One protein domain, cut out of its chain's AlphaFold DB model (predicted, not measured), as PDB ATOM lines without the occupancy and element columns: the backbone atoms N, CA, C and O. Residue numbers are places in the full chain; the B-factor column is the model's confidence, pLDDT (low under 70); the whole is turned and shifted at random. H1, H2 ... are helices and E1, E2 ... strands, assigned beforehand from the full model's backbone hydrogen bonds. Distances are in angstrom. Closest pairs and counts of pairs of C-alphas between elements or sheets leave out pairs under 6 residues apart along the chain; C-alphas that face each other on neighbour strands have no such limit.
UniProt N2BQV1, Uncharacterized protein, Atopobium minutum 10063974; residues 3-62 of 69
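What this domain is: This is residues 3 to 62 of the 69 residues of an uncharacterized protein of Atopobium minutum 10063974 (UniProt N2BQV1). A small twisted sheet of five antiparallel strands makes the middle, with one short helix over each face: H1 crosses the strands on one face, and H2 covers E2 and E1 slantwise on the other. E1 to E4 fold back and forth, then the printed part passes through H1 and returns to add E5 beside E1, with H2 last. The printed part has 60 residues, with two named helices and five named strands in the order E1 E2 E3 E4 H1 E5 H2; the sheet's order is E4, E3, E2, E1, E5, and the class is mixed, helices and strands. The whole is compact and rounded, with a radius of gyration of the C-alphas of 10.6 A and spans of 29 by 21 by 19 A.

How they stand to each other: E1, residues 3 to 6, and E2, residues 11 to 16, form a hairpin, with N 4 and O 13 2.8 A apart, within hydrogen-bond range. E3, residues 19 to 24, forms a hairpin with E2, and N 14 and O 21 are 2.8 A apart. E4, residues 29 to 32, forms a hairpin with E3, and N 22 and O 31 are 2.8 A apart. E1 to E4 are a meander, each strand the antiparallel neighbour of the one before. H1, residues 35 to 43, is on the sheet at a height of 9.3 A, only just over E2, on which 3 of its C-alphas fall, and across the strands at 84 degrees to E2 on the local plane. The closest C-alphas of E3 and H1 are those of Ile 20 and Tyr 37, 6.2 A apart. E5, residues 48 to 50, is an edge strand antiparallel to E1, with N 50 and O 3 2.9 A apart. H2, residues 52 to 61, is on the opposite face from H1, at a height of 9.6 A; its line is only just slantwise to the strands, at 31 degrees to E2 on the local plane. The closest C-alphas of E1 and H2 are those of Tyr 3 and Glu 52, 6.5 A apart. H1 and H2 are apart. Every O i to N i+4 pair is within hydrogen-bond range in H2, and 4 of 5 are in H1.

Where its parts are: E1 begins at C-alpha 3, (112.486, 142.777, 166.488). From first to last C-alpha, E2 measures 16.3 A, E3 15.7 A, H1 11.7 A and H2 14.0 A. H2 ends at C-alpha 61, (100.118, 152.255, 172.869).

The domain as a whole: The two C-alphas farthest apart, those of Leu 42 and Asn 61, are 29.2 A apart. The printed part has no cut, and the six links are tight. The mean pLDDT of the printed part is 76.5; residues 7 to 10, 38 to 46 and 61 to 62 are under 70.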
ATOM      1  N   TYR A   3     113.299 141.604 166.730       81.25
ATOM      2  CA  TYR A   3     112.486 142.777 166.488       81.25
ATOM      3  C   TYR A   3     113.346 144.025 166.475       81.25
ATOM      4  O   TYR A   3     114.376 144.093 167.135       81.25
ATOM      5  N   TYR A   4     112.911 144.986 165.681       79.88
ATOM      6  CA  TYR A   4     113.606 146.233 165.470       79.88
ATOM      7  C   TYR A   4     112.596 147.363 165.527       79.88
ATOM      8  O   TYR A   4     111.530 147.276 164.907       79.88
ATOM      9  N   ILE A   5     112.942 148.419 166.245       79.06
ATOM     10  CA  ILE A   5     112.145 149.633 166.331       79.06
ATOM     11  C   ILE A   5     112.994 150.813 165.883       79.06
ATOM     12  O   ILE A   5     114.140 150.975 166.285       79.06
ATOM     13  N   SER A   6     112.429 151.635 165.010       76.75
ATOM     14  CA  SER A   6     112.982 152.945 164.701       76.75
ATOM     15  C   SER A   6     112.052 153.981 165.300       76.75
ATOM     16  O   SER A   6     110.972 154.208 164.759       76.75
ATOM     17  N   GLU A   7     112.428 154.598 166.419       66.50
ATOM     18  CA  GLU A   7     111.583 155.612 167.063       66.50
ATOM     19  C   GLU A   7     111.440 156.872 166.206       66.50
ATOM     20  O   GLU A   7     110.348 157.422 166.104       66.50
ATOM     21  N   ASN A   8     112.504 157.258 165.492       67.62
ATOM     22  CA  ASN A   8     112.501 158.408 164.583       67.62
ATOM     23  C   ASN A   8     111.522 158.255 163.411       67.62
ATOM     24  O   ASN A   8     110.957 159.241 162.945       67.62
ATOM     25  N   LYS A   9     111.345 157.031 162.900       63.81
ATOM     26  CA  LYS A   9     110.467 156.750 161.751       63.81
ATOM     27  C   LYS A   9     109.189 155.996 162.133       63.81
ATOM     28  O   LYS A   9     108.364 155.743 161.261       63.81
ATOM     29  N   LEU A  10     109.034 155.624 163.407       68.38
ATOM     30  CA  LEU A  10     107.968 154.762 163.940       68.38
ATOM     31  C   LEU A  10     107.782 153.456 163.155       68.38
ATOM     32  O   LEU A  10     106.670 152.946 162.980       68.38
ATOM     33  N   ILE A  11     108.892 152.900 162.675       74.94
ATOM     34  CA  ILE A  11     108.888 151.650 161.921       74.94
ATOM     35  C   ILE A  11     109.146 150.514 162.897       74.94
ATOM     36  O   ILE A  11     110.190 150.468 163.547       74.94
ATOM     37  N   LEU A  12     108.204 149.577 162.953       82.75
ATOM     38  CA  LEU A  12     108.403 148.291 163.602       82.75
ATOM     39  C   LEU A  12     108.766 147.280 162.530       82.75
ATOM     40  O   LEU A  12     108.045 147.126 161.540       82.75
ATOM     41  N   ALA A  13     109.862 146.569 162.738       82.88
ATOM     42  CA  ALA A  13     110.266 145.480 161.882       82.88
ATOM     43  C   ALA A  13     110.491 144.209 162.696       82.88
ATOM     44  O   ALA A  13     110.937 144.239 163.840       82.88
ATOM     45  N   LYS A  14     110.181 143.066 162.093       86.12
ATOM     46  CA  LYS A  14     110.540 141.756 162.627       86.12
ATOM     47  C   LYS A  14     111.313 140.982 161.578       86.12
ATOM     48  O   LYS A  14     110.922 140.921 160.411       86.12
ATOM     49  N   LYS A  15     112.405 140.372 162.012       83.94
ATOM     50  CA  LYS A  15     113.231 139.480 161.214       83.94
ATOM     51  C   LYS A  15     112.958 138.039 161.619       83.94
ATOM     52  O   LYS A  15     113.116 137.652 162.786       83.94
ATOM     53  N   ILE A  16     112.563 137.257 160.627       84.19
ATOM     54  CA  ILE A  16     112.353 135.816 160.717       84.19
ATOM     55  C   ILE A  16     113.310 135.200 159.703       84.19
ATOM     56  O   ILE A  16     113.148 135.398 158.502       84.19
ATOM     57  N   ASP A  17     114.350 134.526 160.191       82.19
ATOM     58  CA  ASP A  17     115.425 133.978 159.360       82.19
ATOM     59  C   ASP A  17     116.067 135.048 158.452       82.19
ATOM     60  O   ASP A  17     116.715 135.981 158.939       82.19
ATOM     61  N   SER A  18     115.879 134.925 157.133       77.19
ATOM     62  CA  SER A  18     116.359 135.878 156.119       77.19
ATOM     63  C   SER A  18     115.282 136.861 155.644       77.19
ATOM     64  O   SER A  18     115.568 137.728 154.824       77.19
ATOM     65  N   LEU A  19     114.050 136.742 156.144       80.94
ATOM     66  CA  LEU A  19     112.924 137.586 155.760       80.94
ATOM     67  C   LEU A  19     112.723 138.708 156.776       80.94
ATOM     68  O   LEU A  19     112.738 138.491 157.989       80.94
ATOM     69  N   ILE A  20     112.493 139.914 156.261       83.81
ATOM     70  CA  ILE A  20     112.128 141.080 157.060       83.81
ATOM     71  C   ILE A  20     110.696 141.467 156.744       83.81
ATOM     72  O   ILE A  20     110.287 141.553 155.585       83.81
ATOM     73  N   TYR A  21     109.951 141.725 157.806       84.81
ATOM     74  CA  TYR A  21     108.599 142.237 157.752       84.81
ATOM     75  C   TYR A  21     108.560 143.575 158.466       84.81
ATOM     76  O   TYR A  21     109.177 143.716 159.520       84.81
ATOM     77  N   ARG A  22     107.792 144.521 157.935       86.19
ATOM     78  CA  ARG A  22     107.407 145.740 158.645       86.19
ATOM     79  C   ARG A  22     105.973 145.636 159.120       86.19
ATOM     80  O   ARG A  22     105.155 144.977 158.476       86.19
ATOM     81  N   TYR A  23     105.674 146.294 160.224       83.62
ATOM     82  CA  TYR A  23     104.303 146.450 160.661       83.62
ATOM     83  C   TYR A  23     103.641 147.562 159.850       83.62
ATOM     84  O   TYR A  23     104.116 148.697 159.814       83.62
ATOM     85  N   ASP A  24     102.564 147.215 159.159       81.75
ATOM     86  CA  ASP A  24     101.691 148.157 158.484       81.75
ATOM     87  C   ASP A  24     100.641 148.638 159.484       81.75
ATOM     88  O   ASP A  24      99.739 147.893 159.863       81.75
ATOM     89  N   TRP A  25     100.782 149.882 159.934       76.00
ATOM     90  CA  TRP A  25      99.898 150.481 160.932       76.00
ATOM     91  C   TRP A  25      98.463 150.680 160.426       76.00
ATOM     92  O   TRP A  25      97.521 150.615 161.215       76.00
ATOM     93  N   VAL A  26      98.285 150.878 159.116       78.56
ATOM     94  CA  VAL A  26      96.976 151.124 158.487       78.56
ATOM     95  C   VAL A  26      96.139 149.848 158.474       78.56
ATOM     96  O   VAL A  26      95.001 149.831 158.935       78.56
ATOM     97  N   ASN A  27      96.720 148.754 157.985       80.12
ATOM     98  CA  ASN A  27      96.070 147.450 157.884       80.12
ATOM     99  C   ASN A  27      96.295 146.583 159.133       80.12
ATOM    100  O   ASN A  27      95.811 145.453 159.190       80.12
ATOM    101  N   LYS A  28      97.046 147.090 160.121       80.44
ATOM    102  CA  LYS A  28      97.435 146.402 161.363       80.44
ATOM    103  C   LYS A  28      98.048 145.019 161.116       80.44
ATOM    104  O   LYS A  28      97.839 144.087 161.895       80.44
ATOM    105  N   THR A  29      98.802 144.873 160.026       83.38
ATOM    106  CA  THR A  29      99.329 143.585 159.555       83.38
ATOM    107  C   THR A  29     100.824 143.645 159.277       83.38
ATOM    108  O   THR A  29     101.388 144.702 159.021       83.38
ATOM    109  N   TRP A  30     101.493 142.496 159.320       85.31
ATOM    110  CA  TRP A  30     102.910 142.405 158.980       85.31
ATOM    111  C   TRP A  30     103.067 142.187 157.481       85.31
ATOM    112  O   TRP A  30     102.676 141.140 156.964       85.31
ATOM    113  N   VAL A  31     103.687 143.142 156.795       85.38
ATOM    114  CA  VAL A  31     103.954 143.050 155.358       85.38
ATOM    115  C   VAL A  31     105.441 142.804 155.108       85.38
ATOM    116  O   VAL A  31     106.281 143.376 155.809       85.38
ATOM    117  N   PRO A  32     105.801 141.942 154.143       85.31
ATOM    118  CA  PRO A  32     107.196 141.722 153.789       85.31
ATOM    119  C   PRO A  32     107.805 143.025 153.265       85.31
ATOM    120  O   PRO A  32     107.205 143.720 152.447       85.31
ATOM    121  N   ALA A  33     108.999 143.358 153.742       80.44
ATOM    122  CA  ALA A  33     109.696 144.586 153.388       80.44
ATOM    123  C   ALA A  33     111.173 144.278 153.153       80.44
ATOM    124  O   ALA A  33     112.011 144.401 154.044       80.44
ATOM    125  N   GLN A  34     111.475 143.837 151.933       72.94
ATOM    126  CA  GLN A  34     112.836 143.481 151.537       72.94
ATOM    127  C   GLN A  34     113.751 144.704 151.461       72.94
ATOM    128  O   GLN A  34     114.932 144.587 151.767       72.94
ATOM    129  N   ASP A  35     113.217 145.884 151.140       71.56
ATOM    130  CA  ASP A  35     113.990 147.130 151.128       71.56
ATOM    131  C   ASP A  35     114.582 147.451 152.506       71.56
ATOM    132  O   ASP A  35     115.751 147.815 152.611       71.56
ATOM    133  N   LEU A  36     113.830 147.161 153.576       72.50
ATOM    134  CA  LEU A  36     114.288 147.325 154.956       72.50
ATOM    135  C   LEU A  36     115.408 146.362 155.347       72.50
ATOM    136  O   LEU A  36     116.063 146.585 156.360       72.50
ATOM    137  N   TYR A  37     115.669 145.310 154.567       71.50
ATOM    138  CA  TYR A  37     116.840 144.465 154.784       71.50
ATOM    139  C   TYR A  37     118.126 145.266 154.704       71.50
ATOM    140  O   TYR A  37     119.005 145.081 155.541       71.50
ATOM    141  N   LYS A  38     118.232 146.191 153.750       68.94
ATOM    142  CA  LYS A  38     119.423 147.030 153.640       68.94
ATOM    143  C   LYS A  38     119.518 147.976 154.833       68.94
ATOM    144  O   LYS A  38     120.555 148.015 155.481       68.94
ATOM    145  N   ASP A  39     118.435 148.653 155.192       67.88
ATOM    146  CA  ASP A  39     118.443 149.579 156.324       67.88
ATOM    147  C   ASP A  39     118.732 148.891 157.671       67.88
ATOM    148  O   ASP A  39     119.535 149.390 158.457       67.88
ATOM    149  N   ILE A  40     118.130 147.726 157.927       69.81
ATOM    150  CA  ILE A  40     118.273 147.012 159.202       69.81
ATOM    151  C   ILE A  40     119.585 146.234 159.259       69.81
ATOM    152  O   ILE A  40     120.249 146.278 160.280       69.81
ATOM    153  N   VAL A  41     119.971 145.512 158.198       67.50
ATOM    154  CA  VAL A  41     121.145 144.615 158.223       67.50
ATOM    155  C   VAL A  41     122.430 145.321 157.808       67.50
ATOM    156  O   VAL A  41     123.479 145.020 158.370       67.50
ATOM    157  N   LEU A  42     122.379 146.231 156.830       63.78
ATOM    158  CA  LEU A  42     123.576 146.942 156.366       63.78
ATOM    159  C   LEU A  42     123.792 148.250 157.117       63.78
ATOM    160  O   LEU A  42     124.942 148.610 157.344       63.78
ATOM    161  N   CYS A  43     122.716 148.969 157.455       61.84
ATOM    162  CA  CYS A  43     122.861 150.316 157.989       61.84
ATOM    163  C   CYS A  43     122.859 150.375 159.514       61.84
ATOM    164  O   CYS A  43     123.576 151.227 160.003       61.84
ATOM    165  N   HIS A  44     122.128 149.500 160.227       61.66
ATOM    166  CA  HIS A  44     122.096 149.289 161.699       61.66
ATOM    167  C   HIS A  44     121.961 150.534 162.620       61.66
ATOM    168  O   HIS A  44     121.701 150.376 163.803       61.66
ATOM    169  N   ASP A  45     122.080 151.753 162.097       59.03
ATOM    170  CA  ASP A  45     122.163 153.029 162.817       59.03
ATOM    171  C   ASP A  45     120.777 153.587 163.158       59.03
ATOM    172  O   ASP A  45     120.621 154.439 164.023       59.03
ATOM    173  N   TRP A  46     119.748 153.123 162.442       64.75
ATOM    174  CA  TRP A  46     118.392 153.677 162.504       64.75
ATOM    175  C   TRP A  46     117.398 152.781 163.244       64.75
ATOM    176  O   TRP A  46     116.238 153.173 163.395       64.75
ATOM    177  N   TYR A  47     117.823 151.577 163.632       72.38
ATOM    178  CA  TYR A  47     116.978 150.532 164.195       72.38
ATOM    179  C   TYR A  47     117.610 149.965 165.456       72.38
ATOM    180  O   TYR A  47     118.629 149.277 165.383       72.38
ATOM    181  N   ASP A  48     116.948 150.182 166.582       77.75
ATOM    182  CA  ASP A  48     117.297 149.539 167.838       77.75
ATOM    183  C   ASP A  48     116.665 148.147 167.901       77.75
ATOM    184  O   ASP A  48     115.527 147.937 167.466       77.75
ATOM    185  N   GLU A  49     117.420 147.171 168.410       81.69
ATOM    186  CA  GLU A  49     116.890 145.835 168.677       81.69
ATOM    187  C   GLU A  49     115.929 145.925 169.866       81.69
ATOM    188  O   GLU A  49     116.317 146.334 170.956       81.69
ATOM    189  N   ALA A  50     114.675 145.545 169.641       81.00
ATOM    190  CA  ALA A  50     113.619 145.569 170.643       81.00
ATOM    191  C   ALA A  50     113.198 144.146 171.014       81.00
ATOM    192  O   ALA A  50     113.349 143.189 170.241       81.00
ATOM    193  N   THR A  51     112.616 144.004 172.197       83.56
ATOM    194  CA  THR A  51     111.958 142.763 172.608       83.56
ATOM    195  C   THR A  51     110.560 142.641 172.004       83.56
ATOM    196  O   THR A  51     109.947 143.609 171.556       83.56
ATOM    197  N   GLU A  52     110.014 141.422 171.990       82.75
ATOM    198  CA  GLU A  52     108.636 141.205 171.535       82.75
ATOM    199  C   GLU A  52     107.618 141.988 172.378       82.75
ATOM    200  O   GLU A  52     106.612 142.461 171.849       82.75
ATOM    201  N   GLU A  53     107.877 142.118 173.681       80.44
ATOM    202  CA  GLU A  53     107.023 142.859 174.608       80.44
ATOM    203  C   GLU A  53     107.005 144.348 174.271       80.44
ATOM    204  O   GLU A  53     105.925 144.916 174.156       80.44
ATOM    205  N   GLU A  54     108.160 144.954 173.991       80.31
ATOM    206  CA  GLU A  54     108.250 146.361 173.577       80.31
ATOM    207  C   GLU A  54     107.556 146.629 172.242       80.31
ATOM    208  O   GLU A  54     106.909 147.656 172.074       80.31
ATOM    209  N   ILE A  55     107.628 145.698 171.288       80.75
ATOM    210  CA  ILE A  55     106.888 145.823 170.027       80.75
ATOM    211  C   ILE A  55     105.384 145.723 170.263       80.75
ATOM    212  O   ILE A  55     104.621 146.479 169.665       80.75
ATOM    213  N   LYS A  56     104.934 144.786 171.105       80.38
ATOM    214  CA  LYS A  56     103.511 144.640 171.440       80.38
ATOM    215  C   LYS A  56     102.993 145.869 172.172       80.38
ATOM    216  O   LYS A  56     101.911 146.341 171.836       80.38
ATOM    217  N   ASP A  57     103.770 146.386 173.115       80.56
ATOM    218  CA  ASP A  57     103.471 147.618 173.833       80.56
ATOM    219  C   ASP A  57     103.429 148.807 172.869       80.56
ATOM    220  O   ASP A  57     102.435 149.524 172.835       80.56
ATOM    221  N   ALA A  58     104.409 148.939 171.971       76.12
ATOM    222  CA  ALA A  58     104.409 149.972 170.940       76.12
ATOM    223  C   ALA A  58     103.181 149.874 170.021       76.12
ATOM    224  O   ALA A  58     102.585 150.901 169.719       76.12
ATOM    225  N   ILE A  59     102.762 148.673 169.606       77.25
ATOM    226  CA  ILE A  59     101.547 148.470 168.792       77.25
ATOM    227  C   ILE A  59     100.278 148.825 169.576       77.25
ATOM    228  O   ILE A  59      99.342 149.393 169.012       77.25
ATOM    229  N   ALA A  60     100.228 148.474 170.862       74.81
ATOM    230  CA  ALA A  60      99.077 148.718 171.723       74.81
ATOM    231  C   ALA A  60      98.945 150.200 172.116       74.81
ATOM    232  O   ALA A  60      97.832 150.728 172.117       74.81
ATOM    233  N   ASN A  61     100.064 150.870 172.404       68.75
ATOM    234  CA  ASN A  61     100.118 152.255 172.869       68.75
ATOM    235  C   ASN A  61     100.193 153.285 171.733       68.75
ATOM    236  O   ASN A  61      99.671 154.387 171.887       68.75
ATOM    237  N   ARG A  62     100.810 152.976 170.582       63.19
ATOM    238  CA  ARG A  62     100.901 153.911 169.444       63.19
ATOM    239  C   ARG A  62      99.776 153.614 168.448       63.19
ATOM    240  O   ARG A  62      99.945 152.881 167.485       63.19
TER     241      ARG A  62